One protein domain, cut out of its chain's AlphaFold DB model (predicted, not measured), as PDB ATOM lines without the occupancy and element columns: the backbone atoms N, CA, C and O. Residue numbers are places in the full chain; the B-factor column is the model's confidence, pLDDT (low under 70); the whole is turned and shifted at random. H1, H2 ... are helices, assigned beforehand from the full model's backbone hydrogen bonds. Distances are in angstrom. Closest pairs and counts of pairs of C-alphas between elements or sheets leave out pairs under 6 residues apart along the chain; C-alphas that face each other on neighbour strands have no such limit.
ATOM      1  N   ARG A  69     259.572 306.569 306.995       79.94
ATOM      2  CA  ARG A  69     260.584 306.837 308.027       79.94
ATOM      3  C   ARG A  69     260.181 308.035 308.861       79.94
ATOM      4  O   ARG A  69     260.223 307.972 310.089       79.94
ATOM      5  N   ARG A  70     259.741 309.109 308.203       81.31
ATOM      6  CA  ARG A  70     259.248 310.306 308.891       81.31
ATOM      7  C   ARG A  70     258.010 309.998 309.726       81.31
ATOM      8  O   ARG A  70     257.888 310.497 310.838       81.31
ATOM      9  N   THR A  71     257.125 309.151 309.221       85.31
ATOM     10  CA  THR A  71     255.888 308.760 309.911       85.31
ATOM     11  C   THR A  71     256.173 307.920 311.146       85.31
ATOM     12  O   THR A  71     255.661 308.228 312.220       85.31
ATOM     13  N   ILE A  72     257.063 306.930 311.029       91.94
ATOM     14  CA  ILE A  72     257.546 306.135 312.164       91.94
ATOM     15  C   ILE A  72     258.226 307.040 313.196       91.94
ATOM     16  O   ILE A  72     257.959 306.910 314.388       91.94
ATOM     17  N   ALA A  73     259.057 307.991 312.758       90.25
ATOM     18  CA  ALA A  73     259.723 308.929 313.656       90.25
ATOM     19  C   ALA A  73     258.725 309.831 314.402       90.25
ATOM     20  O   ALA A  73     258.859 310.010 315.611       90.25
ATOM     21  N   ILE A  74     257.710 310.365 313.714       91.56
ATOM     22  CA  ILE A  74     256.648 311.169 314.338       91.56
ATOM     23  C   ILE A  74     255.886 310.336 315.370       91.56
ATOM     24  O   ILE A  74     255.703 310.791 316.497       91.56
ATOM     25  N   LEU A  75     255.482 309.116 315.009       93.25
ATOM     26  CA  LEU A  75     254.754 308.223 315.908       93.25
ATOM     27  C   LEU A  75     255.590 307.873 317.146       93.25
ATOM     28  O   LEU A  75     255.107 307.995 318.268       93.25
ATOM     29  N   HIS A  76     256.864 307.527 316.954       94.62
ATOM     30  CA  HIS A  76     257.802 307.285 318.047       94.62
ATOM     31  C   HIS A  76     257.886 308.491 318.994       94.62
ATOM     32  O   HIS A  76     257.709 308.331 320.199       94.62
ATOM     33  N   GLN A  77     258.063 309.706 318.464       96.06
ATOM     34  CA  GLN A  77     258.116 310.927 319.278       96.06
ATOM     35  C   GLN A  77     256.811 311.193 320.042       96.06
ATOM     36  O   GLN A  77     256.853 311.593 321.203       96.06
ATOM     37  N   GLN A  78     255.652 310.937 319.431       96.81
ATOM     38  CA  GLN A  78     254.358 311.069 320.107       96.81
ATOM     39  C   GLN A  78     254.204 310.072 321.261       96.81
ATOM     40  O   GLN A  78     253.704 310.441 322.321       96.81
ATOM     41  N   MET A  79     254.669 308.833 321.087       97.69
ATOM     42  CA  MET A  79     254.636 307.817 322.144       97.69
ATOM     43  C   MET A  79     255.568 308.188 323.304       97.69
ATOM     44  O   MET A  79     255.166 308.082 324.461       97.69
ATOM     45  N   LEU A  80     256.768 308.704 323.009       97.31
ATOM     46  CA  LEU A  80     257.670 309.236 324.038       97.31
ATOM     47  C   LEU A  80     257.026 310.396 324.811       97.31
ATOM     48  O   LEU A  80     257.071 310.422 326.039       97.31
ATOM     49  N   ALA A  81     256.377 311.332 324.110       96.31
ATOM     50  CA  ALA A  81     255.659 312.444 324.737       96.31
ATOM     51  C   ALA A  81     254.476 311.974 325.606       96.31
ATOM     52  O   ALA A  81     254.124 312.637 326.579       96.31
ATOM     53  N   ALA A  82     253.894 310.816 325.286       96.56
ATOM     54  CA  ALA A  82     252.863 310.152 326.080       96.56
ATOM     55  C   ALA A  82     253.424 309.321 327.254       96.56
ATOM     56  O   ALA A  82     252.661 308.639 327.937       96.56
ATOM     57  N   GLY A  83     254.738 309.363 327.496       98.00
ATOM     58  CA  GLY A  83     255.395 308.703 328.626       98.00
ATOM     59  C   GLY A  83     255.904 307.291 328.346       98.00
ATOM     60  O   GLY A  83     256.360 306.628 329.274       98.00
ATOM     61  N   TRP A  84     255.854 306.821 327.097       97.81
ATOM     62  CA  TRP A  84     256.433 305.528 326.736       97.81
ATOM     63  C   TRP A  84     257.955 305.629 326.680       97.81
ATOM     64  O   TRP A  84     258.523 306.657 326.307       97.81
ATOM     65  N   THR A  85     258.636 304.531 326.976       98.19
ATOM     66  CA  THR A  85     260.073 304.412 326.730       98.19
ATOM     67  C   THR A  85     260.374 304.200 325.241       98.19
ATOM     68  O   THR A  85     259.518 303.835 324.424       98.19
ATOM     69  N   ALA A  86     261.642 304.386 324.860       94.75
ATOM     70  CA  ALA A  86     262.088 304.118 323.495       94.75
ATOM     71  C   ALA A  86     261.903 302.643 323.088       94.75
ATOM     72  O   ALA A  86     261.548 302.358 321.946       94.75
ATOM     73  N   ALA A  87     262.093 301.711 324.027       96.50
ATOM     74  CA  ALA A  87     261.901 300.284 323.781       96.50
ATOM     75  C   ALA A  87     260.417 299.931 323.595       96.50
ATOM     76  O   ALA A  87     260.072 299.223 322.649       96.50
ATOM     77  N   GLU A  88     259.532 300.462 324.444       96.81
ATOM     78  CA  GLU A  88     258.086 300.216 324.345       96.81
ATOM     79  C   GLU A  88     257.500 300.791 323.055       96.81
ATOM     80  O   GLU A  88     256.694 300.138 322.394       96.81
ATOM     81  N   SER A  89     257.926 301.991 322.654       97.31
ATOM     82  CA  SER A  89     257.467 302.594 321.398       97.31
ATOM     83  C   SER A  89     257.941 301.813 320.171       97.31
ATOM     84  O   SER A  89     257.137 301.535 319.282       97.31
ATOM     85  N   ALA A  90     259.206 301.380 320.136       92.62
ATOM     86  CA  ALA A  90     259.708 300.517 319.066       92.62
ATOM     87  C   ALA A  90     258.940 299.184 318.997       92.62
ATOM     88  O   ALA A  90     258.517 298.769 317.915       92.62
ATOM     89  N   ALA A  91     258.706 298.543 320.146       93.75
ATOM     90  CA  ALA A  91     257.948 297.298 320.230       93.75
ATOM     91  C   ALA A  91     256.488 297.475 319.781       93.75
ATOM     92  O   ALA A  91     255.978 296.645 319.029       93.75
ATOM     93  N   GLY A  92     255.830 298.568 320.177       93.94
ATOM     94  CA  GLY A  92     254.461 298.883 319.765       93.94
ATOM     95  C   GLY A  92     254.329 299.091 318.254       93.94
ATOM     96  O   GLY A  92     253.425 298.531 317.633       93.94
ATOM     97  N   ILE A  93     255.265 299.827 317.645       93.19
ATOM     98  CA  ILE A  93     255.292 300.062 316.191       93.19
ATOM     99  C   ILE A  93     255.513 298.748 315.432       93.19
ATOM    100  O   ILE A  93     254.770 298.443 314.496       93.19
ATOM    101  N   LEU A  94     256.498 297.945 315.847       91.88
ATOM    102  CA  LEU A  94     256.771 296.644 315.228       91.88
ATOM    103  C   LEU A  94     255.596 295.672 315.398       91.88
ATOM    104  O   LEU A  94     255.240 294.976 314.451       91.88
ATOM    105  N   GLY A  95     254.966 295.653 316.574       92.00
ATOM    106  CA  GLY A  95     253.792 294.827 316.852       92.00
ATOM    107  C   GLY A  95     252.600 295.192 315.968       92.00
ATOM    108  O   GLY A  95     251.981 294.305 315.379       92.00
ATOM    109  N   ALA A  96     252.317 296.488 315.808       88.06
ATOM    110  CA  ALA A  96     251.261 296.969 314.920       88.06
ATOM    111  C   ALA A  96     251.539 296.623 313.447       88.06
ATOM    112  O   ALA A  96     250.640 296.158 312.745       88.06
ATOM    113  N   ALA A  97     252.786 296.786 312.991       85.94
ATOM    114  CA  ALA A  97     253.194 296.417 311.636       85.94
ATOM    115  C   ALA A  97     253.056 294.905 311.385       85.94
ATOM    116  O   ALA A  97     252.492 294.498 310.371       85.94
ATOM    117  N   ALA A  98     253.503 294.069 312.327       84.62
ATOM    118  CA  ALA A  98     253.383 292.615 312.233       84.62
ATOM    119  C   ALA A  98     251.919 292.149 312.225       84.62
ATOM    120  O   ALA A  98     251.557 291.248 311.470       84.62
ATOM    121  N   TYR A  99     251.066 292.774 313.041       84.62
ATOM    122  CA  TYR A  99     249.632 292.498 313.040       84.62
ATOM    123  C   TYR A  99     248.983 292.876 311.704       84.62
ATOM    124  O   TYR A  99     248.253 292.073 311.130       84.62
ATOM    125  N   ASN A 100     249.291 294.063 311.172       80.38
ATOM    126  CA  ASN A 100     248.758 294.506 309.886       80.38
ATOM    127  C   ASN A 100     249.200 293.591 308.730       80.38
ATOM    128  O   ASN A 100     248.363 293.196 307.919       80.38
ATOM    129  N   ALA A 101     250.473 293.180 308.721       74.88
ATOM    130  CA  ALA A 101     251.011 292.231 307.749       74.88
ATOM    131  C   ALA A 101     250.246 290.900 307.769       74.88
ATOM    132  O   ALA A 101     249.836 290.421 306.719       74.88
ATOM    133  N   ARG A 102     249.957 290.343 308.953       78.69
ATOM    134  CA  ARG A 102     249.166 289.103 309.087       78.69
ATOM    135  C   ARG A 102     247.735 289.210 308.561       78.69
ATOM    136  O   ARG A 102     247.147 288.195 308.220       78.69
ATOM    137  N   LEU A 103     247.157 290.411 308.531       77.81
ATOM    138  CA  LEU A 103     245.807 290.615 307.999       77.81
ATOM    139  C   LEU A 103     245.761 290.646 306.464       77.81
ATOM    140  O   LEU A 103     244.688 290.447 305.903       77.81
ATOM    141  N   HIS A 104     246.883 290.932 305.796       66.50
ATOM    142  CA  HIS A 104     246.921 291.211 304.350       66.50
ATOM    143  C   HIS A 104     247.826 290.256 303.569       66.50
ATOM    144  O   HIS A 104     247.706 290.164 302.351       66.50
ATOM    145  N   ILE A 105     248.729 289.560 304.254       62.97
ATOM    146  CA  ILE A 105     249.667 288.609 303.672       62.97
ATOM    147  C   ILE A 105     249.212 287.215 304.103       62.97
ATOM    148  O   ILE A 105     249.066 286.954 305.301       62.97
ATOM    149  N   SER A 106     248.973 286.333 303.128       62.91
ATOM    150  CA  SER A 106     248.710 284.914 303.380       62.91
ATOM    151  C   SER A 106     249.835 284.328 304.239       62.91
ATOM    152  O   SER A 106     251.001 284.686 304.080       62.91
ATOM    153  N   GLU A 107     249.514 283.407 305.147       60.69
ATOM    154  CA  GLU A 107     250.513 282.752 306.000       60.69
ATOM    155  C   GLU A 107     251.616 282.059 305.164       60.69
ATOM    156  O   GLU A 107     252.783 282.029 305.567       60.69
ATOM    157  N   ASP A 108     251.270 281.629 303.943       58.81
ATOM    158  CA  ASP A 108     252.192 281.068 302.951       58.81
ATOM    159  C   ASP A 108     253.189 282.103 302.396       58.81
ATOM    160  O   ASP A 108     254.377 281.809 302.250       58.81
ATOM    161  N   ASP A 109     252.758 283.343 302.161       62.34
ATOM    162  CA  ASP A 109     253.613 284.410 301.624       62.34
ATOM    163  C   ASP A 109     254.638 284.889 302.671       62.34
ATOM    164  O   ASP A 109     255.796 285.179 302.346       62.34
ATOM    165  N   ILE A 110     254.254 284.893 303.957       63.22
ATOM    166  CA  ILE A 110     255.167 285.192 305.077       63.22
ATOM    167  C   ILE A 110     256.269 284.124 305.168       63.22
ATOM    168  O   ILE A 110     257.443 284.451 305.375       63.22
ATOM    169  N   GLN A 111     255.912 282.848 304.994       60.72
ATOM    170  CA  GLN A 111     256.858 281.726 305.010       60.72
ATOM    171  C   GLN A 111     257.853 281.786 303.843       60.72
ATOM    172  O   GLN A 111     259.040 281.518 304.042       60.72
ATOM    173  N   VAL A 112     257.406 282.180 302.648       62.84
ATOM    174  CA  VAL A 112     258.280 282.366 301.478       62.84
ATOM    175  C   VAL A 112     259.260 283.527 301.692       62.84
ATOM    176  O   VAL A 112     260.456 283.372 301.433       62.84
ATOM    177  N   MET A 113     258.806 284.656 302.250       58.50
ATOM    178  CA  MET A 113     259.681 285.796 302.568       58.50
ATOM    179  C   MET A 113     260.749 285.474 303.626       58.50
ATOM    180  O   MET A 113     261.860 285.999 303.551       58.50
ATOM    181  N   MET A 114     260.433 284.618 304.604       62.16
ATOM    182  CA  MET A 114     261.381 284.206 305.649       62.16
ATOM    183  C   MET A 114     262.439 283.216 305.139       62.16
ATOM    184  O   MET A 114     263.562 283.232 305.637       62.16
ATOM    185  N   ARG A 115     262.112 282.382 304.140       64.81
ATOM    186  CA  ARG A 115     263.041 281.392 303.555       64.81
ATOM    187  C   ARG A 115     263.952 281.960 302.465       64.81
ATOM    188  O   ARG A 115     265.013 281.408 302.223       64.81
ATOM    189  N   GLY A 116     263.583 283.068 301.820       50.69
ATOM    190  CA  GLY A 116     264.374 283.699 300.752       50.69
ATOM    191  C   GLY A 116     265.623 284.477 301.205       50.69
ATOM    192  O   GLY A 116     266.136 285.282 300.429       50.69
ATOM    193  N   ARG A 117     266.082 284.302 302.452       49.78
ATOM    194  CA  ARG A 117     267.291 284.936 303.017       49.78
ATOM    195  C   ARG A 117     268.335 283.909 303.486       49.78
ATOM    196  O   ARG A 117     269.021 284.159 304.477       49.78
TER     197      ARG A 117
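AT A GLANCE: This is residues 69 to 117 of the 118 residues of an uncharacterized protein of Pontibaca methylaminivorans (UniProt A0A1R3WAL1). Picture one long helix, H2, with a shorter helix on either side of it along the sequence: H1 and H2 make an open V, H1 packing on residues 86 to 93 of H2, and past residue 104 a tight link turns sharply into H3, of which residues 107 to 109 and 111 to 115 stick out free. The three helices form no common core, and H3 touches neither of the others. The printed part has 49 residues with three named helices, H1, H2, H3 in chain order, and no named strand; the class is all helix. The whole is loose, with a radius of gyration of the C-alphas of 13.8 A, and elongated, spanning 38 by 22 by 18 A.

IN THESE COORDINATES: Start at the longest helix, H2, residues 86 to 104: find C-alpha 86 at (262.088, 304.118, 323.495), and from there it runs 27.6 A to C-alpha 104. Before it, H1 takes residues 69 to 81, 18.3 A long, beginning at C-alpha 69 at (260.584, 306.837, 308.027). After it, H3 takes residues 107 to 115, 12.8 A long, ending at C-alpha 115 at (263.041, 281.392, 303.555).

HOW THE PARTS SIT: Look first at His 76 and Ser 89, whose C-alphas, 5.8 A apart, are the closest of H1 and H2. These helices touch, H2 with residues 86 to 93 alone, and run opposite ways at a steep tilt of 51 degrees. H2 and H3 meet only through their link, and H1 and H3 are apart. In H1, H2 and H3, every O i to N i+4 pair is within hydrogen-bond range.

THE WHOLE: The C-alphas farthest apart are those of Gly 83 and Gly 116, at 38.5 A. The printed part has no cut, and both links are tight, with 4 residues from H1 to H2 and 2 from H2 to H3. Mean pLDDT of the printed part is 82.2; look to residues 104 to 117 for the values under 70.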